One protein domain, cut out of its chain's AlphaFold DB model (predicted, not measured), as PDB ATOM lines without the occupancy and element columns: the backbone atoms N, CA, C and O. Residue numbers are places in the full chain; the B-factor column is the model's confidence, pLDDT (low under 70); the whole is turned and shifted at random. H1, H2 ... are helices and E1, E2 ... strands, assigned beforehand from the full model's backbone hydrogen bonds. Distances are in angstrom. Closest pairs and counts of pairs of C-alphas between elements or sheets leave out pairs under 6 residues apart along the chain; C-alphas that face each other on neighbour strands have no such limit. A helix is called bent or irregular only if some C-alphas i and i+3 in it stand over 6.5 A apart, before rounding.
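This is residues 98 to 275 of the 276 residues of the protein "Hypothetical protein" of Alexandrium monilatum (UniProt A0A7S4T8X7). A strongly twisted sheet of five parallel strands stands between helices in three layers, that is, helices on both faces of a sheet: H3, H4 and H7a on one face, H5 and H6 on the other, these last two side by side. The bent helix H7 leads away from the sheet, and H8 folds back beside its arm H7b and packs across H3, while residues 116 to 122, before H2, stick out. The printed part has 178 residues with eight named helices and five named strands, in the order E1 H1 H2 H3 E2 H4 E3 H5 E4 H6 E5 H7 H8. The sheet's order is E3 E2 E1 E4 E5, and the class is mixed, helices and strands. The whole is compact, with a radius of gyration of the C-alphas of 16.4 A and spans of 53 by 44 by 30 A.

Begin with the sheet: E3, residues 186 to 191, E2, residues 149 to 157, E1, residues 98 to 102, E4, residues 218 to 222, and E5, residues 238 to 240, with E3 and E5 as edge strands. Look for N 189 and O 154, 2.9 A apart, between E3 and E2; N 153 and O 99, 2.8 A, between E2 and E1; N 100 and O 220, 2.8 A, between E1 and E4; and N 240 and O 221, 2.8 A, between E4 and E5. H3, residues 130 to 145, is on the sheet over E3 and E2 at a height of 9.4 A, along the strands. H3 is the hub and touches four other helices. H4, residues 165 to 180, on the same face, lies over E3; it touches H3 at a shallow tilt of 20 degrees, the same way, closest at the C-alphas of Ala 133 and Thr 180, 6.4 A apart. On the opposite face H5, residues 202 to 212, lies over E2 and E1 at a height of 8.2 A. It touches H6, residues 226 to 234, at a shallow tilt of 5 degrees, the same way, with the C-alphas of Leu 207 and Leu 232 closest, 6.2 A apart. H6 lies over E5. H1, residues 103 to 114, on the same face as H3, lies over none of the strands; it touches H3 about perpendicular, at 83 degrees, closest at the C-alphas of Val 107 and Tyr 131, 5.9 A apart. H2, residues 123 to 127, is not on the sheet and only just touches H1, with 3 pairs of C-alphas within 8 A, the closest being those of Tyr 111 and Met 127, 6.9 A apart. H7, residues 242 to 261, was assigned as one helix by its hydrogen bonds but is bent, with C-alphas 251 and 254 6.8 A apart; its arms H7a, residues 242 to 251, and H7b, residues 254 to 261, stand at a steep tilt of 48 degrees. H7a touches H1, closest at the C-alphas of Ala 106 and Cys 242, 5.5 A apart. H8, residues 267 to 273, forms a helical hairpin with H7b: they only just touch, with 3 pairs of C-alphas within 8 A, closest at the C-alphas of Val 256 and Arg 270, 7.4 A apart. H8 touches H3 about perpendicular, at 82 degrees, closest at the C-alphas of Ala 138 and Cys 272, 5.1 A apart. Every O i to N i+4 pair is within hydrogen-bond range in H1 to H6, H7a and H7b, and 2 of 3 are in H8.

Find C-alpha 98 at (86.121, 69.799, 10.109), where E1 begins. E2 is the longest strand, 23.5 A from first to last C-alpha; H3 spans 22.8 A and H4 22.5 A. E2, H4, E3 and E4, H6, E5 are strand-helix-strand units, two parallel neighbour strands with one or more helices between them along the chain, and the crossover of each of these two is right-handed; E1, H1 H2 H3, E2, with three helices between its strands, is a strand-helix-strand unit too. E3, H5, E4 is a split one, with E2 and E1 between its strands in the sheet, also right-handed. H8 ends at C-alpha 273, at (105.121, 64.253, 15.484).

The C-alphas of Gly 197 and Arg 262 are the two farthest apart, 53.6 A. The printed part has no cut, and no link is long. The mean pLDDT of the printed part is 74.4; look for values under 70 at residues 114 to 130, 159 to 184, 192 to 200 and 264 to 275.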
ATOM      1  N   HIS A  98      85.401  68.820   9.302       90.38
ATOM      2  CA  HIS A  98      86.121  69.799  10.109       90.38
ATOM      3  C   HIS A  98      86.410  69.224  11.492       90.38
ATOM      4  O   HIS A  98      85.510  68.724  12.166       90.38
ATOM      5  N   LEU A  99      87.675  69.288  11.908       93.38
ATOM      6  CA  LEU A  99      88.132  68.736  13.181       93.38
ATOM      7  C   LEU A  99      88.060  69.808  14.276       93.38
ATOM      8  O   LEU A  99      88.849  70.751  14.273       93.38
ATOM      9  N   LEU A 100      87.132  69.665  15.217       94.00
ATOM     10  CA  LEU A 100      87.041  70.486  16.424       94.00
ATOM     11  C   LEU A 100      87.756  69.780  17.580       94.00
ATOM     12  O   LEU A 100      87.622  68.570  17.749       94.00
ATOM     13  N   VAL A 101      88.518  70.516  18.387       93.38
ATOM     14  CA  VAL A 101      89.291  69.940  19.497       93.38
ATOM     15  C   VAL A 101      89.117  70.772  20.759       93.38
ATOM     16  O   VAL A 101      89.462  71.953  20.778       93.38
ATOM     17  N   ASP A 102      88.650  70.121  21.824       92.25
ATOM     18  CA  ASP A 102      88.789  70.582  23.205       92.25
ATOM     19  C   ASP A 102      90.280  70.562  23.564       92.25
ATOM     20  O   ASP A 102      90.883  69.522  23.850       92.25
ATOM     21  N   GLY A 103      90.900  71.733  23.456       88.62
ATOM     22  CA  GLY A 103      92.343  71.889  23.505       88.62
ATOM     23  C   GLY A 103      92.931  71.567  24.873       88.62
ATOM     24  O   GLY A 103      94.022  71.004  24.939       88.62
ATOM     25  N   MET A 104      92.216  71.852  25.966       84.00
ATOM     26  CA  MET A 104      92.706  71.568  27.318       84.00
ATOM     27  C   MET A 104      92.564  70.090  27.691       84.00
ATOM     28  O   MET A 104      93.461  69.531  28.325       84.00
ATOM     29  N   ASN A 105      91.500  69.423  27.248       87.94
ATOM     30  CA  ASN A 105      91.316  67.987  27.462       87.94
ATOM     31  C   ASN A 105      92.240  67.153  26.562       87.94
ATOM     32  O   ASN A 105      92.788  66.139  27.002       87.94
ATOM     33  N   ALA A 106      92.490  67.609  25.330       88.06
ATOM     34  CA  ALA A 106      93.525  67.056  24.463       88.06
ATOM     35  C   ALA A 106      94.924  67.239  25.075       88.06
ATOM     36  O   ALA A 106      95.613  66.244  25.281       88.06
ATOM     37  N   VAL A 107      95.317  68.460  25.469       83.19
ATOM     38  CA  VAL A 107      96.594  68.715  26.173       83.19
ATOM     39  C   VAL A 107      96.735  67.837  27.419       83.19
ATOM     40  O   VAL A 107      97.775  67.208  27.597       83.19
ATOM     41  N   GLY A 108      95.692  67.720  28.246       79.50
ATOM     42  CA  GLY A 108      95.708  66.868  29.436       79.50
ATOM     43  C   GLY A 108      95.839  65.370  29.136       79.50
ATOM     44  O   GLY A 108      96.450  64.645  29.917       79.50
ATOM     45  N   ALA A 109      95.298  64.886  28.014       80.12
ATOM     46  CA  ALA A 109      95.463  63.495  27.585       80.12
ATOM     47  C   ALA A 109      96.872  63.215  27.037       80.12
ATOM     48  O   ALA A 109      97.452  62.181  27.358       80.12
ATOM     49  N   LEU A 110      97.435  64.147  26.265       75.25
ATOM     50  CA  LEU A 110      98.787  64.046  25.704       75.25
ATOM     51  C   LEU A 110      99.842  64.128  26.823       75.25
ATOM     52  O   LEU A 110     100.698  63.254  26.918       75.25
ATOM     53  N   TYR A 111      99.680  65.070  27.762       74.88
ATOM     54  CA  TYR A 111     100.456  65.147  29.007       74.88
ATOM     55  C   TYR A 111     100.453  63.808  29.762       74.88
ATOM     56  O   TYR A 111     101.512  63.269  30.055       74.88
ATOM     57  N   ARG A 112      99.279  63.210  30.022       75.19
ATOM     58  CA  ARG A 112      99.184  61.926  30.751       75.19
ATOM     59  C   ARG A 112      99.782  60.726  30.006       75.19
ATOM     60  O   ARG A 112     100.004  59.698  30.639       75.19
ATOM     61  N   ARG A 113     100.010  60.822  28.691       71.12
ATOM     62  CA  ARG A 113     100.648  59.766  27.885       71.12
ATOM     63  C   ARG A 113     102.178  59.853  27.913       71.12
ATOM     64  O   ARG A 113     102.824  58.827  27.751       71.12
ATOM     65  N   GLU A 114     102.734  61.044  28.124       68.75
ATOM     66  CA  GLU A 114     104.184  61.295  28.181       68.75
ATOM     67  C   GLU A 114     104.728  61.345  29.617       68.75
ATOM     68  O   GLU A 114     105.805  60.834  29.896       68.75
ATOM     69  N   VAL A 115     103.984  61.947  30.548       64.12
ATOM     70  CA  VAL A 115     104.428  62.237  31.924       64.12
ATOM     71  C   VAL A 115     104.009  61.110  32.869       64.12
ATOM     72  O   VAL A 115     103.403  61.344  33.913       64.12
ATOM     73  N   ARG A 116     104.266  59.856  32.477       55.94
ATOM     74  CA  ARG A 116     104.021  58.701  33.356       55.94
ATOM     75  C   ARG A 116     105.200  58.417  34.296       55.94
ATOM     76  O   ARG A 116     104.986  57.802  35.334       55.94
ATOM     77  N   ASP A 117     106.384  58.938  33.958       52.09
ATOM     78  CA  ASP A 117     107.668  58.520  34.536       52.09
ATOM     79  C   ASP A 117     108.589  59.687  34.992       52.09
ATOM     80  O   ASP A 117     109.762  59.447  35.270       52.09
ATOM     81  N   GLN A 118     108.127  60.954  35.032       52.72
ATOM     82  CA  GLN A 118     108.988  62.129  35.325       52.72
ATOM     83  C   GLN A 118     108.356  63.229  36.208       52.72
ATOM     84  O   GLN A 118     107.154  63.252  36.462       52.72
ATOM     85  N   ASP A 119     109.219  64.129  36.696       54.66
ATOM     86  CA  ASP A 119     109.048  64.922  37.920       54.66
ATOM     87  C   ASP A 119     108.021  66.083  37.850       54.66
ATOM     88  O   ASP A 119     107.953  66.882  36.909       54.66
ATOM     89  N   ASP A 120     107.225  66.211  38.912       57.34
ATOM     90  CA  ASP A 120     105.848  66.725  38.860       57.34
ATOM     91  C   ASP A 120     105.718  68.265  38.991       57.34
ATOM     92  O   ASP A 120     104.640  68.838  38.804       57.34
ATOM     93  N   LYS A 121     106.817  68.981  39.283       52.53
ATOM     94  CA  LYS A 121     106.814  70.456  39.439       52.53
ATOM     95  C   LYS A 121     107.170  71.222  38.165       52.53
ATOM     96  O   LYS A 121     106.461  72.167  37.815       52.53
ATOM     97  N   ALA A 122     108.234  70.837  37.457       51.91
ATOM     98  CA  ALA A 122     108.648  71.529  36.233       51.91
ATOM     99  C   ALA A 122     107.622  71.335  35.099       51.91
ATOM    100  O   ALA A 122     107.271  72.284  34.390       51.91
ATOM    101  N   TRP A 123     107.062  70.126  34.982       54.59
ATOM    102  CA  TRP A 123     106.132  69.768  33.906       54.59
ATOM    103  C   TRP A 123     104.773  70.473  33.974       54.59
ATOM    104  O   TRP A 123     104.165  70.764  32.942       54.59
ATOM    105  N   LYS A 124     104.315  70.871  35.165       58.09
ATOM    106  CA  LYS A 124     103.090  71.678  35.300       58.09
ATOM    107  C   LYS A 124     103.226  73.076  34.693       58.09
ATOM    108  O   LYS A 124     102.213  73.687  34.374       58.09
ATOM    109  N   SER A 125     104.446  73.571  34.466       58.03
ATOM    110  CA  SER A 125     104.687  74.788  33.677       58.03
ATOM    111  C   SER A 125     104.585  74.527  32.166       58.03
ATOM    112  O   SER A 125     103.960  75.301  31.433       58.03
ATOM    113  N   SER A 126     105.143  73.404  31.689       60.84
ATOM    114  CA  SER A 126     105.142  73.048  30.262       60.84
ATOM    115  C   SER A 126     103.742  72.683  29.752       60.84
ATOM    116  O   SER A 126     103.405  73.037  28.618       60.84
ATOM    117  N   MET A 127     102.889  72.081  30.595       66.69
ATOM    118  CA  MET A 127     101.471  71.811  30.302       66.69
ATOM    119  C   MET A 127     100.729  73.057  29.790       66.69
ATOM    120  O   MET A 127      99.971  72.964  28.828       66.69
ATOM    121  N   TYR A 128     100.986  74.231  30.380       64.25
ATOM    122  CA  TYR A 128     100.314  75.483  30.015       64.25
ATOM    123  C   TYR A 128     101.100  76.363  29.025       64.25
ATOM    124  O   TYR A 128     100.792  77.544  28.883       64.25
ATOM    125  N   THR A 129     102.132  75.834  28.359       65.69
ATOM    126  CA  THR A 129     102.979  76.629  27.443       65.69
ATOM    127  C   THR A 129     103.466  75.856  26.215       65.69
ATOM    128  O   THR A 129     103.284  76.320  25.091       65.69
ATOM    129  N   GLY A 130     104.054  74.670  26.399       68.75
ATOM    130  CA  GLY A 130     104.606  73.843  25.320       68.75
ATOM    131  C   GLY A 130     103.575  72.923  24.663       68.75
ATOM    132  O   GLY A 130     103.444  72.912  23.438       68.75
ATOM    133  N   TYR A 131     102.805  72.182  25.465       73.88
ATOM    134  CA  TYR A 131     101.793  71.240  24.963       73.88
ATOM    135  C   TYR A 131     100.707  71.868  24.062       73.88
ATOM    136  O   TYR A 131     100.365  71.236  23.063       73.88
ATOM    137  N   PRO A 132     100.194  73.094  24.306       77.75
ATOM    138  CA  PRO A 132      99.198  73.717  23.429       77.75
ATOM    139  C   PRO A 132      99.750  74.000  22.025       77.75
ATOM    140  O   PRO A 132      99.086  73.732  21.023       77.75
ATOM    141  N   ALA A 133     100.998  74.475  21.941       73.19
ATOM    142  CA  ALA A 133     101.678  74.713  20.670       73.19
ATOM    143  C   ALA A 133     101.988  73.395  19.936       73.19
ATOM    144  O   ALA A 133     101.765  73.305  18.728       73.19
ATOM    145  N   ARG A 134     102.431  72.355  20.664       73.88
ATOM    146  CA  ARG A 134     102.634  70.999  20.120       73.88
ATOM    147  C   ARG A 134     101.334  70.397  19.579       73.88
ATOM    148  O   ARG A 134     101.344  69.856  18.477       73.88
ATOM    149  N   LEU A 135     100.216  70.538  20.299       81.06
ATOM    150  CA  LEU A 135      98.896  70.082  19.850       81.06
ATOM    151  C   LEU A 135      98.502  70.743  18.525       81.06
ATOM    152  O   LEU A 135      98.177  70.040  17.575       81.06
ATOM    153  N   VAL A 136      98.562  72.073  18.419       79.69
ATOM    154  CA  VAL A 136      98.142  72.748  17.178       79.69
ATOM    155  C   VAL A 136      99.092  72.460  16.012       79.69
ATOM    156  O   VAL A 136      98.629  72.269  14.887       79.69
ATOM    157  N   GLY A 137     100.398  72.337  16.263       75.19
ATOM    158  CA  GLY A 137     101.350  71.875  15.251       75.19
ATOM    159  C   GLY A 137     101.036  70.458  14.753       75.19
ATOM    160  O   GLY A 137     101.028  70.220  13.545       75.19
ATOM    161  N   ALA A 138     100.675  69.541  15.657       78.00
ATOM    162  CA  ALA A 138     100.240  68.188  15.310       78.00
ATOM    163  C   ALA A 138      98.889  68.172  14.565       78.00
ATOM    164  O   ALA A 138      98.727  67.399  13.624       78.00
ATOM    165  N   LEU A 139      97.948  69.070  14.888       84.94
ATOM    166  CA  LEU A 139      96.705  69.249  14.122       84.94
ATOM    167  C   LEU A 139      96.971  69.798  12.711       84.94
ATOM    168  O   LEU A 139      96.369  69.322  11.748       84.94
ATOM    169  N   GLN A 140      97.903  70.747  12.554       80.38
ATOM    170  CA  GLN A 140      98.297  71.252  11.233       80.38
ATOM    171  C   GLN A 140      98.952  70.147  10.398       80.38
ATOM    172  O   GLN A 140      98.721  70.059   9.190       80.38
ATOM    173  N   ALA A 141      99.760  69.305  11.041       77.25
ATOM    174  CA  ALA A 141     100.428  68.189  10.399       77.25
ATOM    175  C   ALA A 141      99.431  67.076  10.015       77.25
ATOM    176  O   ALA A 141      99.430  66.649   8.864       77.25
ATOM    177  N   LEU A 142      98.501  66.699  10.904       81.38
ATOM    178  CA  LEU A 142      97.416  65.753  10.615       81.38
ATOM    179  C   LEU A 142      96.552  66.222   9.435       81.38
ATOM    180  O   LEU A 142      96.278  65.434   8.536       81.38
ATOM    181  N   ARG A 143      96.204  67.516   9.368       84.62
ATOM    182  CA  ARG A 143      95.452  68.104   8.242       84.62
ATOM    183  C   ARG A 143      96.178  67.985   6.892       84.62
ATOM    184  O   ARG A 143      95.530  67.913   5.858       84.62
ATOM    185  N   LYS A 144      97.518  67.943   6.875       78.75
ATOM    186  CA  LYS A 144      98.293  67.693   5.642       78.75
ATOM    187  C   LYS A 144      98.300  66.226   5.204       78.75
ATOM    188  O   LYS A 144      98.587  65.964   4.041       78.75
ATOM    189  N   LEU A 145      98.037  65.295   6.119       79.19
ATOM    190  CA  LEU A 145      98.048  63.848   5.865       79.19
ATOM    191  C   LEU A 145      96.631  63.273   5.684       79.19
ATOM    192  O   LEU A 145      96.469  62.198   5.116       79.19
ATOM    193  N   ARG A 146      95.608  64.005   6.138       82.12
ATOM    194  CA  ARG A 146      94.177  63.695   6.022       82.12
ATOM    195  C   ARG A 146      93.482  64.774   5.171       82.12
ATOM    196  O   ARG A 146      92.909  65.704   5.742       82.12
ATOM    197  N   PRO A 147      93.565  64.719   3.825       79.00
ATOM    198  CA  PRO A 147      93.050  65.770   2.940       79.00
ATOM    199  C   PRO A 147      91.520  65.931   2.980       79.00
ATOM    200  O   PRO A 147      91.004  66.943   2.514       79.00
ATOM    201  N   GLU A 148      90.784  64.979   3.562       84.12
ATOM    202  CA  GLU A 148      89.353  65.121   3.842       84.12
ATOM    203  C   GLU A 148      89.049  66.118   4.979       84.12
ATOM    204  O   GLU A 148      87.916  66.590   5.094       84.12
ATOM    205  N   LEU A 149      90.046  66.450   5.812       85.56
ATOM    206  CA  LEU A 149      89.957  67.500   6.827       85.56
ATOM    207  C   LEU A 149      90.263  68.857   6.186       85.56
ATOM    208  O   LEU A 149      91.418  69.275   6.099       85.56
ATOM    209  N   GLN A 150      89.230  69.585   5.765       84.00
ATOM    210  CA  GLN A 150      89.432  70.895   5.134       84.00
ATOM    211  C   GLN A 150      90.025  71.914   6.123       84.00
ATOM    212  O   GLN A 150      90.956  72.656   5.786       84.00
ATOM    213  N   GLY A 151      89.572  71.872   7.378       87.19
ATOM    214  CA  GLY A 151      90.073  72.700   8.471       87.19
ATOM    215  C   GLY A 151      90.085  71.971   9.814       87.19
ATOM    216  O   GLY A 151      89.377  70.985  10.027       87.19
ATOM    217  N   ALA A 152      90.879  72.497  10.744       89.69
ATOM    218  CA  ALA A 152      90.841  72.120  12.153       89.69
ATOM    219  C   ALA A 152      90.719  73.378  13.026       89.69
ATOM    220  O   ALA A 152      91.271  74.422  12.679       89.69
ATOM    221  N   THR A 153      90.022  73.281  14.158       90.25
ATOM    222  CA  THR A 153      89.933  74.339  15.174       90.25
ATOM    223  C   THR A 153      90.245  73.763  16.546       90.25
ATOM    224  O   THR A 153      89.570  72.841  17.000       90.25
ATOM    225  N   ALA A 154      91.245  74.324  17.222       89.06
ATOM    226  CA  ALA A 154      91.519  74.041  18.625       89.06
ATOM    227  C   ALA A 154      90.909  75.147  19.496       89.06
ATOM    228  O   ALA A 154      91.220  76.328  19.315       89.06
ATOM    229  N   VAL A 155      90.038  74.757  20.426       88.88
ATOM    230  CA  VAL A 155      89.347  75.649  21.361       88.88
ATOM    231  C   VAL A 155      89.934  75.426  22.750       88.88
ATOM    232  O   VAL A 155      89.847  74.327  23.292       88.88
ATOM    233  N   PHE A 156      90.557  76.451  23.325       83.12
ATOM    234  CA  PHE A 156      91.215  76.361  24.627       83.12
ATOM    235  C   PHE A 156      90.551  77.271  25.657       83.12
ATOM    236  O   PHE A 156      90.427  78.474  25.423       83.12
ATOM    237  N   ASP A 157      90.233  76.727  26.831       78.94
ATOM    238  CA  ASP A 157      89.990  77.536  28.026       78.94
ATOM    239  C   ASP A 157      91.255  78.317  28.407       78.94
ATOM    240  O   ASP A 157      92.353  77.760  28.492       78.94
ATOM    241  N   GLN A 158      91.100  79.606  28.705       70.06
ATOM    242  CA  GLN A 158      92.147  80.405  29.335       70.06
ATOM    243  C   GLN A 158      92.520  79.808  30.714       70.06
ATOM    244  O   GLN A 158      91.624  79.576  31.533       70.06
ATOM    245  N   PRO A 159      93.816  79.594  31.030       63.44
ATOM    246  CA  PRO A 159      94.226  78.985  32.297       63.44
ATOM    247  C   PRO A 159      93.757  79.775  33.529       63.44
ATOM    248  O   PRO A 159      94.313  80.822  33.873       63.44
ATOM    249  N   ARG A 160      92.751  79.244  34.233       58.03
ATOM    250  CA  ARG A 160      92.232  79.829  35.476       58.03
ATOM    251  C   ARG A 160      93.278  79.684  36.582       58.03
ATOM    252  O   ARG A 160      93.502  78.595  37.101       58.03
ATOM    253  N   SER A 161      93.903  80.792  36.967       53.38
ATOM    254  CA  SER A 161      94.691  80.872  38.199       53.38
ATOM    255  C   SER A 161      94.394  82.177  38.926       53.38
ATOM    256  O   SER A 161      94.266  83.229  38.298       53.38
ATOM    257  N   GLN A 162      94.247  82.098  40.247       46.66
ATOM    258  CA  GLN A 162      94.075  83.262  41.114       46.66
ATOM    259  C   GLN A 162      95.458  83.830  41.483       46.66
ATOM    260  O   GLN A 162      96.412  83.078  41.679       46.66
ATOM    261  N   GLY A 163      95.578  85.160  41.561       51.62
ATOM    262  CA  GLY A 163      96.816  85.863  41.938       51.62
ATOM    263  C   GLY A 163      97.685  86.369  40.771       51.62
ATOM    264  O   GLY A 163      97.481  86.028  39.605       51.62
ATOM    265  N   ARG A 164      98.686  87.214  41.083       46.56
ATOM    266  CA  ARG A 164      99.485  87.983  40.095       46.56
ATOM    267  C   ARG A 164     100.195  87.134  39.028       46.56
ATOM    268  O   ARG A 164     100.341  87.596  37.898       46.56
ATOM    269  N   GLY A 165     100.583  85.894  39.343       51.06
ATOM    270  CA  GLY A 165     101.190  84.970  38.373       51.06
ATOM    271  C   GLY A 165     100.282  84.627  37.181       51.06
ATOM    272  O   GLY A 165     100.777  84.262  36.115       51.06
ATOM    273  N   SER A 166      98.965  84.812  37.331       58.53
ATOM    274  CA  SER A 166      97.967  84.580  36.287       58.53
ATOM    275  C   SER A 166      98.184  85.469  35.062       58.53
ATOM    276  O   SER A 166      98.267  84.962  33.948       58.53
ATOM    277  N   LEU A 167      98.403  86.778  35.244       58.66
ATOM    278  CA  LEU A 167      98.585  87.719  34.128       58.66
ATOM    279  C   LEU A 167      99.817  87.406  33.265       58.66
ATOM    280  O   LEU A 167      99.790  87.645  32.057       58.66
ATOM    281  N   LEU A 168     100.877  86.842  33.852       60.34
ATOM    282  CA  LEU A 168     102.057  86.397  33.105       60.34
ATOM    283  C   LEU A 168     101.775  85.111  32.320       60.34
ATOM    284  O   LEU A 168     102.110  85.050  31.139       60.34
ATOM    285  N   ARG A 169     101.094  84.125  32.923       59.34
ATOM    286  CA  ARG A 169     100.656  82.902  32.220       59.34
ATOM    287  C   ARG A 169      99.687  83.221  31.084       59.34
ATOM    288  O   ARG A 169      99.842  82.685  29.996       59.34
ATOM    289  N   ILE A 170      98.748  84.141  31.304       60.09
ATOM    290  CA  ILE A 170      97.798  84.628  30.297       60.09
ATOM    291  C   ILE A 170      98.542  85.319  29.150       60.09
ATOM    292  O   ILE A 170      98.350  84.939  27.999       60.09
ATOM    293  N   LYS A 171      99.444  86.273  29.432       63.09
ATOM    294  CA  LYS A 171     100.247  86.928  28.383       63.09
ATOM    295  C   LYS A 171     101.099  85.924  27.603       63.09
ATOM    296  O   LYS A 171     101.111  85.985  26.376       63.09
ATOM    297  N   ALA A 172     101.752  84.981  28.286       62.00
ATOM    298  CA  ALA A 172     102.528  83.917  27.652       62.00
ATOM    299  C   ALA A 172     101.650  83.001  26.783       62.00
ATOM    300  O   ALA A 172     102.033  82.693  25.659       62.00
ATOM    301  N   TRP A 173     100.453  82.634  27.250       61.84
ATOM    302  CA  TRP A 173      99.481  81.833  26.504       61.84
ATOM    303  C   TRP A 173      98.986  82.559  25.248       61.84
ATOM    304  O   TRP A 173      99.071  82.025  24.143       61.84
ATOM    305  N   THR A 174      98.528  83.806  25.382       61.50
ATOM    306  CA  THR A 174      98.088  84.632  24.249       61.50
ATOM    307  C   THR A 174      99.231  84.884  23.261       61.50
ATOM    308  O   THR A 174      98.998  84.911  22.055       61.50
ATOM    309  N   GLN A 175     100.475  85.033  23.728       64.25
ATOM    310  CA  GLN A 175     101.646  85.186  22.859       64.25
ATOM    311  C   GLN A 175     102.049  83.870  22.177       64.25
ATOM    312  O   GLN A 175     102.411  83.891  21.000       64.25
ATOM    313  N   ALA A 176     101.950  82.732  22.869       57.09
ATOM    314  CA  ALA A 176     102.158  81.408  22.291       57.09
ATOM    315  C   ALA A 176     101.123  81.141  21.193       57.09
ATOM    316  O   ALA A 176     101.516  80.901  20.057       57.09
ATOM    317  N   ALA A 177      99.832  81.322  21.481       56.72
ATOM    318  CA  ALA A 177      98.756  81.185  20.502       56.72
ATOM    319  C   ALA A 177      98.903  82.150  19.312       56.72
ATOM    320  O   ALA A 177      98.681  81.746  18.174       56.72
ATOM    321  N   LYS A 178      99.351  83.398  19.531       56.91
ATOM    322  CA  LYS A 178      99.682  84.325  18.433       56.91
ATOM    323  C   LYS A 178     100.840  83.826  17.562       56.91
ATOM    324  O   LYS A 178     100.772  83.990  16.351       56.91
ATOM    325  N   ARG A 179     101.863  83.172  18.127       55.53
ATOM    326  CA  ARG A 179     102.893  82.462  17.335       55.53
ATOM    327  C   ARG A 179     102.319  81.235  16.619       55.53
ATOM    328  O   ARG A 179     102.792  80.876  15.550       55.53
ATOM    329  N   THR A 180     101.291  80.603  17.181       55.81
ATOM    330  CA  THR A 180     100.581  79.485  16.552       55.81
ATOM    331  C   THR A 180      99.753  79.910  15.331       55.81
ATOM    332  O   THR A 180      99.484  79.073  14.478       55.81
ATOM    333  N   TRP A 181      99.401  81.191  15.165       47.56
ATOM    334  CA  TRP A 181      98.708  81.673  13.957       47.56
ATOM    335  C   TRP A 181      99.561  81.573  12.670       47.56
ATOM    336  O   TRP A 181      99.001  81.574  11.575       47.56
ATOM    337  N   ASP A 182     100.884  81.369  12.771       50.44
ATOM    338  CA  ASP A 182     101.740  80.974  11.635       50.44
ATOM    339  C   ASP A 182     101.288  79.637  10.993       50.44
ATOM    340  O   ASP A 182     101.579  79.361   9.822       50.44
ATOM    341  N   CYS A 183     100.576  78.781  11.738       57.94
ATOM    342  CA  CYS A 183     100.108  77.466  11.299       57.94
ATOM    343  C   CYS A 183      98.888  77.551  10.359       57.94
ATOM    344  O   CYS A 183      97.798  77.081  10.690       57.94
ATOM    345  N   ARG A 184      99.086  78.098   9.147       64.81
ATOM    346  CA  ARG A 184      98.057  78.235   8.092       64.81
ATOM    347  C   ARG A 184      97.099  77.032   8.016       64.81
ATOM    348  O   ARG A 184      97.511  75.904   7.712       64.81
ATOM    349  N   GLY A 185      95.813  77.320   8.223       70.75
ATOM    350  CA  GLY A 185      94.697  76.377   8.125       70.75
ATOM    351  C   GLY A 185      94.404  75.550   9.382       70.75
ATOM    352  O   GLY A 185      93.669  74.571   9.285       70.75
ATOM    353  N   VAL A 186      94.942  75.931  10.545       80.88
ATOM    354  CA  VAL A 186      94.341  75.576  11.839       80.88
ATOM    355  C   VAL A 186      93.916  76.853  12.552       80.88
ATOM    356  O   VAL A 186      94.719  77.768  12.725       80.88
ATOM    357  N   THR A 187      92.657  76.912  12.968       84.44
ATOM    358  CA  THR A 187      92.115  78.011  13.769       84.44
ATOM    359  C   THR A 187      92.412  77.751  15.245       84.44
ATOM    360  O   THR A 187      92.237  76.635  15.733       84.44
ATOM    361  N   VAL A 188      92.841  78.778  15.979       81.06
ATOM    362  CA  VAL A 188      93.053  78.697  17.432       81.06
ATOM    363  C   VAL A 188      92.149  79.709  18.114       81.06
ATOM    364  O   VAL A 188      92.356  80.914  17.969       81.06
ATOM    365  N   GLN A 189      91.165  79.217  18.864       80.25
ATOM    366  CA  GLN A 189      90.293  80.040  19.695       80.25
ATOM    367  C   GLN A 189      90.716  79.925  21.161       80.25
ATOM    368  O   GLN A 189      90.963  78.827  21.662       80.25
ATOM    369  N   ILE A 190      90.797  81.065  21.850       77.25
ATOM    370  CA  ILE A 190      90.994  81.124  23.303       77.25
ATOM    371  C   ILE A 190      89.707  81.662  23.911       77.25
ATOM    372  O   ILE A 190      89.360  82.828  23.704       77.25
ATOM    373  N   VAL A 191      89.023  80.817  24.673       76.69
ATOM    374  CA  VAL A 191      87.842  81.208  25.431       76.69
ATOM    375  C   VAL A 191      88.323  81.921  26.685       76.69
ATOM    376  O   VAL A 191      89.053  81.351  27.500       76.69
ATOM    377  N   HIS A 192      87.989  83.203  26.794       67.31
ATOM    378  CA  HIS A 192      88.450  84.027  27.902       67.31
ATOM    379  C   HIS A 192      87.593  83.740  29.135       67.31
ATOM    380  O   HIS A 192      86.366  83.766  29.073       67.31
ATOM    381  N   GLY A 193      88.245  83.470  30.265       57.75
ATOM    382  CA  GLY A 193      87.565  83.296  31.538       57.75
ATOM    383  C   GLY A 193      87.002  84.637  31.989       57.75
ATOM    384  O   GLY A 193      87.763  85.495  32.433       57.75
ATOM    385  N   GLY A 194      85.688  84.810  31.847       49.91
ATOM    386  CA  GLY A 194      84.990  86.028  32.247       49.91
ATOM    387  C   GLY A 194      85.227  86.402  33.713       49.91
ATOM    388  O   GLY A 194      85.488  85.551  34.571       49.91
ATOM    389  N   MET A 195      85.147  87.705  33.989       42.50
ATOM    390  CA  MET A 195      85.129  88.234  35.355       42.50
ATOM    391  C   MET A 195      83.927  87.640  36.111       42.50
ATOM    392  O   MET A 195      82.892  87.375  35.509       42.50
ATOM    393  N   ALA A 196      84.098  87.401  37.415       38.16
ATOM    394  CA  ALA A 196      83.232  86.576  38.266       38.16
ATOM    395  C   ALA A 196      81.721  86.609  37.935       38.16
ATOM    396  O   ALA A 196      81.071  87.644  38.052       38.16
ATOM    397  N   GLY A 197      81.165  85.442  37.594       43.66
ATOM    398  CA  GLY A 197      79.753  85.255  37.254       43.66
ATOM    399  C   GLY A 197      79.623  84.233  36.134       43.66
ATOM    400  O   GLY A 197      79.524  83.033  36.388       43.66
ATOM    401  N   GLU A 198      79.731  84.700  34.893       46.34
ATOM    402  CA  GLU A 198      79.807  83.842  33.716       46.34
ATOM    403  C   GLU A 198      81.234  83.757  33.182       46.34
ATOM    404  O   GLU A 198      81.875  84.757  32.867       46.34
ATOM    405  N   ALA A 199      81.723  82.531  33.040       48.56
ATOM    406  CA  ALA A 199      82.920  82.250  32.272       48.56
ATOM    407  C   ALA A 199      82.534  81.271  31.174       48.56
ATOM    408  O   ALA A 199      82.289  80.093  31.470       48.56
ATOM    409  N   ASP A 200      82.512  81.762  29.935       59.16
ATOM    410  CA  ASP A 200      82.451  80.892  28.773       59.16
ATOM    411  C   ASP A 200      83.566  79.849  28.847       59.16
ATOM    412  O   ASP A 200      84.647  80.066  29.409       59.16
ATOM    413  N   ARG A 201      83.249  78.672  28.318       75.56
ATOM    414  CA  ARG A 201      84.131  77.510  28.300       75.56
ATOM    415  C   ARG A 201      84.298  77.026  26.875       75.56
ATOM    416  O   ARG A 201      83.418  77.262  26.042       75.56
ATOM    417  N   ALA A 202      85.360  76.265  26.635       81.50
ATOM    418  CA  ALA A 202      85.509  75.455  25.434       81.50
ATOM    419  C   ALA A 202      84.220  74.668  25.133       81.50
ATOM    420  O   ALA A 202      83.784  74.660  23.989       81.50
ATOM    421  N   ASP A 203      83.549  74.139  26.164       88.25
ATOM    422  CA  ASP A 203      82.236  73.485  26.098       88.25
ATOM    423  C   ASP A 203      81.186  74.289  25.300       88.25
ATOM    424  O   ASP A 203      80.622  73.779  24.332       88.25
ATOM    425  N   ARG A 204      80.939  75.557  25.677       86.81
ATOM    426  CA  ARG A 204      79.953  76.439  25.015       86.81
ATOM    427  C   ARG A 204      80.361  76.702  23.566       86.81
ATOM    428  O   ARG A 204      79.591  76.447  22.648       86.81
ATOM    429  N   VAL A 205      81.610  77.119  23.368       88.94
ATOM    430  CA  VAL A 205      82.146  77.476  22.045       88.94
ATOM    431  C   VAL A 205      82.146  76.282  21.083       88.94
ATOM    432  O   VAL A 205      81.861  76.451  19.901       88.94
ATOM    433  N   LEU A 206      82.398  75.060  21.563       91.31
ATOM    434  CA  LEU A 206      82.307  73.839  20.757       91.31
ATOM    435  C   LEU A 206      80.858  73.507  20.369       91.31
ATOM    436  O   LEU A 206      80.617  73.147  19.217       91.31
ATOM    437  N   LEU A 207      79.894  73.664  21.287       92.50
ATOM    438  CA  LEU A 207      78.466  73.492  20.989       92.50
ATOM    439  C   LEU A 207      77.984  74.514  19.948       92.50
ATOM    440  O   LEU A 207      77.288  74.143  19.004       92.50
ATOM    441  N   ASP A 208      78.387  75.778  20.079       91.06
ATOM    442  CA  ASP A 208      77.983  76.854  19.168       91.06
ATOM    443  C   ASP A 208      78.659  76.759  17.794       91.06
ATOM    444  O   ASP A 208      77.999  76.969  16.774       91.06
ATOM    445  N   LEU A 209      79.921  76.317  17.727       91.06
ATOM    446  CA  LEU A 209      80.571  75.964  16.460       91.06
ATOM    447  C   LEU A 209      79.821  74.829  15.746       91.06
ATOM    448  O   LEU A 209      79.499  74.972  14.566       91.06
ATOM    449  N   VAL A 210      79.471  73.744  16.447       92.50
ATOM    450  CA  VAL A 210      78.686  72.640  15.862       92.50
ATOM    451  C   VAL A 210      77.307  73.111  15.390       92.50
ATOM    452  O   VAL A 210      76.924  72.794  14.263       92.50
ATOM    453  N   ARG A 211      76.587  73.914  16.188       91.25
ATOM    454  CA  ARG A 211      75.307  74.531  15.786       91.25
ATOM    455  C   ARG A 211      75.459  75.348  14.500       91.25
ATOM    456  O   ARG A 211      74.675  75.162  13.574       91.25
ATOM    457  N   SER A 212      76.488  76.195  14.421       88.31
ATOM    458  CA  SER A 212      76.740  77.071  13.266       88.31
ATOM    459  C   SER A 212      77.064  76.321  11.969       88.31
ATOM    460  O   SER A 212      76.855  76.853  10.882       88.31
ATOM    461  N   TRP A 213      77.553  75.081  12.070       85.62
ATOM    462  CA  TRP A 213      77.942  74.241  10.933       85.62
ATOM    463  C   TRP A 213      76.890  73.192  10.551       85.62
ATOM    464  O   TRP A 213      77.122  72.403   9.628       85.62
ATOM    465  N   SER A 214      75.734  73.186  11.224       77.19
ATOM    466  CA  SER A 214      74.613  72.295  10.920       77.19
ATOM    467  C   SER A 214      74.238  72.369   9.434       77.19
ATOM    468  O   SER A 214      74.026  73.443   8.873       77.19
ATOM    469  N   GLY A 215      74.223  71.214   8.767       71.88
ATOM    470  CA  GLY A 215      73.968  71.089   7.326       71.88
ATOM    471  C   GLY A 215      75.142  71.456   6.404       71.88
ATOM    472  O   GLY A 215      75.243  70.866   5.329       71.88
ATOM    473  N   GLN A 216      76.043  72.355   6.815       77.94
ATOM    474  CA  GLN A 216      77.151  72.857   5.986       77.94
ATOM    475  C   GLN A 216      78.389  71.952   6.006       77.94
ATOM    476  O   GLN A 216      79.033  71.750   4.976       77.94
ATOM    477  N   ALA A 217      78.731  71.397   7.171       82.25
ATOM    478  CA  ALA A 217      79.922  70.574   7.361       82.25
ATOM    479  C   ALA A 217      79.626  69.324   8.197       82.25
ATOM    480  O   ALA A 217      78.547  69.167   8.769       82.25
ATOM    481  N   SER A 218      80.615  68.437   8.273       86.06
ATOM    482  CA  SER A 218      80.602  67.250   9.131       86.06
ATOM    483  C   SER A 218      81.606  67.447  10.276       86.06
ATOM    484  O   SER A 218      82.788  67.122  10.103       86.06
ATOM    485  N   PRO A 219      81.197  68.034  11.420       91.75
ATOM    486  CA  PRO A 219      82.090  68.252  12.550       91.75
ATOM    487  C   PRO A 219      82.486  66.929  13.212       91.75
ATOM    488  O   PRO A 219      81.633  66.146  13.633       91.75
ATOM    489  N   VAL A 220      83.794  66.718  13.353       93.50
ATOM    490  CA  VAL A 220      84.380  65.670  14.195       93.50
ATOM    491  C   VAL A 220      84.945  66.355  15.431       93.50
ATOM    492  O   VAL A 220      85.866  67.160  15.300       93.50
ATOM    493  N   VAL A 221      84.405  66.079  16.619       94.62
ATOM    494  CA  VAL A 221      84.819  66.744  17.865       94.62
ATOM    495  C   VAL A 221      85.648  65.804  18.728       94.62
ATOM    496  O   VAL A 221      85.219  64.697  19.038       94.62
ATOM    497  N   VAL A 222      86.828  66.255  19.147       95.12
ATOM    498  CA  VAL A 222      87.719  65.529  20.057       95.12
ATOM    499  C   VAL A 222      87.608  66.110  21.465       95.12
ATOM    500  O   VAL A 222      88.049  67.231  21.706       95.12
ATOM    501  N   THR A 223      87.058  65.331  22.398       94.00
ATOM    502  CA  THR A 223      87.069  65.606  23.848       94.00
ATOM    503  C   THR A 223      86.868  64.304  24.635       94.00
ATOM    504  O   THR A 223      86.378  63.312  24.097       94.00
ATOM    505  N   ASN A 224      87.235  64.279  25.919       91.56
ATOM    506  CA  ASN A 224      86.873  63.184  26.828       91.56
ATOM    507  C   ASN A 224      85.710  63.537  27.769       91.56
ATOM    508  O   ASN A 224      85.280  62.657  28.519       91.56
ATOM    509  N   ASP A 225      85.213  64.782  27.777       90.75
ATOM    510  CA  ASP A 225      84.068  65.120  28.624       90.75
ATOM    511  C   ASP A 225      82.816  64.372  28.144       90.75
ATOM    512  O   ASP A 225      82.451  64.391  26.967       90.75
ATOM    513  N   ARG A 226      82.171  63.650  29.064       91.00
ATOM    514  CA  ARG A 226      81.047  62.768  28.726       91.00
ATOM    515  C   ARG A 226      79.758  63.542  28.457       91.00
ATOM    516  O   ARG A 226      78.987  63.097  27.614       91.00
ATOM    517  N   ARG A 227      79.524  64.659  29.154       90.56
ATOM    518  CA  ARG A 227      78.303  65.469  29.016       90.56
ATOM    519  C   ARG A 227      78.352  66.241  27.704       90.56
ATOM    520  O   ARG A 227      77.460  66.087  26.876       90.56
ATOM    521  N   LEU A 228      79.464  66.942  27.472       91.06
ATOM    522  CA  LEU A 228      79.730  67.666  26.233       91.06
ATOM    523  C   LEU A 228      79.631  66.740  25.012       91.06
ATOM    524  O   LEU A 228      78.963  67.099  24.046       91.06
ATOM    525  N   ARG A 229      80.201  65.521  25.057       93.75
ATOM    526  CA  ARG A 229      80.030  64.545  23.961       93.75
ATOM    527  C   ARG A 229      78.566  64.216  23.688       93.75
ATOM    528  O   ARG A 229      78.184  64.263  22.528       93.75
ATOM    529  N   THR A 230      77.757  63.927  24.709       93.69
ATOM    530  CA  THR A 230      76.330  63.621  24.516       93.69
ATOM    531  C   THR A 230      75.565  64.795  23.900       93.69
ATOM    532  O   THR A 230      74.726  64.577  23.030       93.69
ATOM    533  N   ASP A 231      75.869  66.035  24.284       93.50
ATOM    534  CA  ASP A 231      75.202  67.218  23.726       93.50
ATOM    535  C   ASP A 231      75.674  67.569  22.304       93.50
ATOM    536  O   ASP A 231      74.866  67.983  21.474       93.50
ATOM    537  N   LEU A 232      76.936  67.305  21.963       93.38
ATOM    538  CA  LEU A 232      77.450  67.408  20.591       93.38
ATOM    539  C   LEU A 232      76.924  66.279  19.680       93.38
ATOM    540  O   LEU A 232      76.571  66.531  18.529       93.38
ATOM    541  N   GLU A 233      76.814  65.049  20.194       92.69
ATOM    542  CA  GLU A 233      76.219  63.896  19.495       92.69
ATOM    543  C   GLU A 233      74.728  64.151  19.195       92.69
ATOM    544  O   GLU A 233      74.260  63.860  18.094       92.69
ATOM    545  N   ARG A 234      73.993  64.788  20.123       92.25
ATOM    546  CA  ARG A 234      72.610  65.274  19.911       92.25
ATOM    547  C   ARG A 234      72.499  66.337  18.813       92.25
ATOM    548  O   ARG A 234      71.475  66.392  18.140       92.25
ATOM    549  N   LEU A 235      73.533  67.156  18.621       91.50
ATOM    550  CA  LEU A 235      73.628  68.142  17.538       91.50
ATOM    551  C   LEU A 235      74.138  67.537  16.210       91.50
ATOM    552  O   LEU A 235      74.325  68.268  15.239       91.50
ATOM    553  N   GLY A 236      74.352  66.218  16.147       89.25
ATOM    554  CA  GLY A 236      74.764  65.508  14.932       89.25
ATOM    555  C   GLY A 236      76.272  65.496  14.660       89.25
ATOM    556  O   GLY A 236      76.674  65.157  13.547       89.25
ATOM    557  N   ALA A 237      77.113  65.849  15.637       91.38
ATOM    558  CA  ALA A 237      78.566  65.778  15.493       91.38
ATOM    559  C   ALA A 237      79.131  64.375  15.783       91.38
ATOM    560  O   ALA A 237      78.642  63.644  16.646       91.38
ATOM    561  N   GLU A 238      80.222  64.015  15.104       93.06
ATOM    562  CA  GLU A 238      80.969  62.783  15.375       93.06
ATOM    563  C   GLU A 238      81.939  63.003  16.547       93.06
ATOM    564  O   GLU A 238      82.963  63.669  16.400       93.06
ATOM    565  N   CYS A 239      81.655  62.431  17.716       94.25
ATOM    566  CA  CYS A 239      82.452  62.667  18.923       94.25
ATOM    567  C   CYS A 239      83.502  61.580  19.204       94.25
ATOM    568  O   CYS A 239      83.192  60.492  19.704       94.25
ATOM    569  N   GLN A 240      84.773  61.926  19.003       94.62
ATOM    570  CA  GLN A 240      85.953  61.102  19.272       94.62
ATOM    571  C   GLN A 240      86.582  61.422  20.643       94.62
ATOM    572  O   GLN A 240      86.515  62.548  21.132       94.62
ATOM    573  N   ARG A 241      87.233  60.433  21.272       92.88
ATOM    574  CA  ARG A 241      88.038  60.635  22.500       92.88
ATOM    575  C   ARG A 241      89.436  61.159  22.165       92.88
ATOM    576  O   ARG A 241      89.935  60.902  21.072       92.88
ATOM    577  N   CYS A 242      90.137  61.781  23.111       89.25
ATOM    578  CA  CYS A 242      91.518  62.231  22.871       89.25
ATOM    579  C   CYS A 242      92.479  61.063  22.553       89.25
ATOM    580  O   CYS A 242      93.433  61.245  21.800       89.25
ATOM    581  N   ASP A 243      92.184  59.844  23.022       85.88
ATOM    582  CA  ASP A 243      92.938  58.633  22.660       85.88
ATOM    583  C   ASP A 243      92.850  58.306  21.159       85.88
ATOM    584  O   ASP A 243      93.759  57.693  20.604       85.88
ATOM    585  N   TRP A 244      91.757  58.690  20.482       89.94
ATOM    586  CA  TRP A 244      91.643  58.561  19.024       89.94
ATOM    587  C   TRP A 244      92.616  59.513  18.328       89.94
ATOM    588  O   TRP A 244      93.337  59.072  17.440       89.94
ATOM    589  N   LEU A 245      92.718  60.763  18.789       85.94
ATOM    590  CA  LEU A 245      93.668  61.738  18.246       85.94
ATOM    591  C   LEU A 245      95.116  61.267  18.460       85.94
ATOM    592  O   LEU A 245      95.916  61.277  17.529       85.94
ATOM    593  N   GLY A 246      95.425  60.742  19.652       81.38
ATOM    594  CA  GLY A 246      96.722  60.125  19.945       81.38
ATOM    595  C   GLY A 246      97.038  58.895  19.079       81.38
ATOM    596  O   GLY A 246      98.203  58.679  18.747       81.38
ATOM    597  N   ARG A 247      96.028  58.109  18.676       83.62
ATOM    598  CA  ARG A 247      96.195  57.001  17.717       83.62
ATOM    599  C   ARG A 247      96.331  57.482  16.278       83.62
ATOM    600  O   ARG A 247      97.139  56.914  15.557       83.62
ATOM    601  N   GLU A 248      95.590  58.501  15.849       84.25
ATOM    602  CA  GLU A 248      95.783  59.115  14.530       84.25
ATOM    603  C   GLU A 248      97.187  59.705  14.397       84.25
ATOM    604  O   GLU A 248      97.806  59.546  13.346       84.25
ATOM    605  N   PHE A 249      97.744  60.291  15.463       79.31
ATOM    606  CA  PHE A 249      99.134  60.735  15.446       79.31
ATOM    607  C   PHE A 249     100.115  59.563  15.268       79.31
ATOM    608  O   PHE A 249     100.868  59.561  14.295       79.31
ATOM    609  N   SER A 250     100.055  58.527  16.114       78.31
ATOM    610  CA  SER A 250     100.971  57.376  15.999       78.31
ATOM    611  C   SER A 250     100.761  56.557  14.703       78.31
ATOM    612  O   SER A 250     101.723  56.024  14.163       78.31
ATOM    613  N   ARG A 251      99.543  56.506  14.132       81.06
ATOM    614  CA  ARG A 251      99.265  55.912  12.799       81.06
ATOM    615  C   ARG A 251     100.003  56.633  11.673       81.06
ATOM    616  O   ARG A 251     100.494  55.996  10.746       81.06
ATOM    617  N   ASN A 252     100.066  57.960  11.750       76.56
ATOM    618  CA  ASN A 252     100.722  58.793  10.747       76.56
ATOM    619  C   ASN A 252     102.246  58.877  10.935       76.56
ATOM    620  O   ASN A 252     102.937  59.292  10.007       76.56
ATOM    621  N   LEU A 253     102.790  58.437  12.078       75.25
ATOM    622  CA  LEU A 253     104.225  58.483  12.377       75.25
ATOM    623  C   LEU A 253     105.081  57.780  11.306       75.25
ATOM    624  O   LEU A 253     106.093  58.325  10.878       75.25
ATOM    625  N   THR A 254     104.655  56.619  10.802       73.69
ATOM    626  CA  THR A 254     105.379  55.897   9.738       73.69
ATOM    627  C   THR A 254     105.410  56.679   8.419       73.69
ATOM    628  O   THR A 254     106.435  56.714   7.739       73.69
ATOM    629  N   LEU A 255     104.307  57.350   8.066       74.88
ATOM    630  CA  LEU A 255     104.216  58.203   6.876       74.88
ATOM    631  C   LEU A 255     105.085  59.461   7.033       74.88
ATOM    632  O   LEU A 255     105.796  59.847   6.106       74.88
ATOM    633  N   VAL A 256     105.098  60.044   8.235       71.44
ATOM    634  CA  VAL A 256     105.978  61.156   8.618       71.44
ATOM    635  C   VAL A 256     107.443  60.763   8.466       71.44
ATOM    636  O   VAL A 256     108.151  61.423   7.714       71.44
ATOM    637  N   GLN A 257     107.885  59.647   9.053       72.69
ATOM    638  CA  GLN A 257     109.266  59.159   8.934       72.69
ATOM    639  C   GLN A 257     109.690  58.918   7.471       72.69
ATOM    640  O   GLN A 257     110.841  59.161   7.102       72.69
ATOM    641  N   GLN A 258     108.774  58.472   6.604       74.69
ATOM    642  CA  GLN A 258     109.035  58.353   5.163       74.69
ATOM    643  C   GLN A 258     109.186  59.722   4.480       74.69
ATOM    644  O   GLN A 258     110.055  59.884   3.622       74.69
ATOM    645  N   TRP A 259     108.379  60.719   4.853       70.88
ATOM    646  CA  TRP A 259     108.482  62.088   4.329       70.88
ATOM    647  C   TRP A 259     109.713  62.826   4.873       70.88
ATOM    648  O   TRP A 259     110.296  63.643   4.164       70.88
ATOM    649  N   GLU A 260     110.149  62.522   6.095       71.00
ATOM    650  CA  GLU A 260     111.375  63.039   6.710       71.00
ATOM    651  C   GLU A 260     112.623  62.540   5.984       71.00
ATOM    652  O   GLU A 260     113.444  63.356   5.565       71.00
ATOM    653  N   LYS A 261     112.711  61.226   5.729       75.62
ATOM    654  CA  LYS A 261     113.771  60.609   4.906       75.62
ATOM    655  C   LYS A 261     113.835  61.172   3.479       75.62
ATOM    656  O   LYS A 261     114.885  61.114   2.851       75.62
ATOM    657  N   ARG A 262     112.728  61.727   2.974       74.56
ATOM    658  CA  ARG A 262     112.616  62.382   1.655       74.56
ATOM    659  C   ARG A 262     112.710  63.914   1.718       74.56
ATOM    660  O   ARG A 262     112.475  64.573   0.713       74.56
ATOM    661  N   GLY A 263     112.969  64.504   2.889       70.94
ATOM    662  CA  GLY A 263     113.019  65.959   3.100       70.94
ATOM    663  C   GLY A 263     111.680  66.708   2.976       70.94
ATOM    664  O   GLY A 263     111.616  67.887   3.322       70.94
ATOM    665  N   ALA A 264     110.604  66.040   2.551       69.56
ATOM    666  CA  ALA A 264     109.324  66.635   2.163       69.56
ATOM    667  C   ALA A 264     108.543  67.293   3.316       69.56
ATOM    668  O   ALA A 264     107.714  68.174   3.079       69.56
ATOM    669  N   LEU A 265     108.792  66.895   4.572       64.38
ATOM    670  CA  LEU A 265     108.147  67.513   5.732       64.38
ATOM    671  C   LEU A 265     109.003  68.663   6.312       64.38
ATOM    672  O   LEU A 265     110.147  68.420   6.710       64.38
ATOM    673  N   PRO A 266     108.473  69.900   6.440       66.88
ATOM    674  CA  PRO A 266     109.160  71.000   7.119       66.88
ATOM    675  C   PRO A 266     109.492  70.672   8.580       66.88
ATOM    676  O   PRO A 266     108.635  70.163   9.302       66.88
ATOM    677  N   GLN A 267     110.693  71.039   9.046       65.12
ATOM    678  CA  GLN A 267     111.195  70.700  10.391       65.12
ATOM    679  C   GLN A 267     110.226  71.073  11.530       65.12
ATOM    680  O   GLN A 267     110.075  70.314  12.481       65.12
ATOM    681  N   ARG A 268     109.496  72.196  11.410       61.75
ATOM    682  CA  ARG A 268     108.483  72.612  12.401       61.75
ATOM    683  C   ARG A 268     107.394  71.548  12.632       61.75
ATOM    684  O   ARG A 268     106.916  71.430  13.753       61.75
ATOM    685  N   LEU A 269     107.016  70.778  11.606       60.41
ATOM    686  CA  LEU A 269     106.004  69.715  11.712       60.41
ATOM    687  C   LEU A 269     106.599  68.381  12.190       60.41
ATOM    688  O   LEU A 269     105.923  67.664  12.920       60.41
ATOM    689  N   ARG A 270     107.866  68.090  11.851       62.56
ATOM    690  CA  ARG A 270     108.625  66.933  12.378       62.56
ATOM    691  C   ARG A 270     108.609  66.928  13.904       62.56
ATOM    692  O   ARG A 270     108.087  66.010  14.526       62.56
ATOM    693  N   ASN A 271     109.027  68.054  14.487       63.47
ATOM    694  CA  ASN A 271     109.085  68.293  15.932       63.47
ATOM    695  C   ASN A 271     107.713  68.207  16.643       63.47
ATOM    696  O   ASN A 271     107.665  68.215  17.870       63.47
ATOM    697  N   CYS A 272     106.600  68.176  15.899       62.41
ATOM    698  CA  CYS A 272     105.254  68.001  16.450       62.41
ATOM    699  C   CYS A 272     104.788  66.533  16.429       62.41
ATOM    700  O   CYS A 272     103.883  66.181  17.180       62.41
ATOM    701  N   PHE A 273     105.397  65.689  15.589       59.25
ATOM    702  CA  PHE A 273     105.121  64.253  15.484       59.25
ATOM    703  C   PHE A 273     106.149  63.383  16.211       59.25
ATOM    704  O   PHE A 273     105.769  62.345  16.741       59.25
ATOM    705  N   SER A 274     107.414  63.807  16.292       54.81
ATOM    706  CA  SER A 274     108.547  63.070  16.885       54.81
ATOM    707  C   SER A 274     108.491  62.931  18.420       54.81
ATOM    708  O   SER A 274     109.523  62.943  19.088       54.81
ATOM    709  N   THR A 275     107.285  62.904  18.989       51.25
ATOM    710  CA  THR A 275     106.986  62.917  20.429       51.25
ATOM    711  C   THR A 275     105.769  62.035  20.786       51.25
ATOM    712  O   THR A 275     105.222  62.186  21.875       51.25
TER     713      THR A 275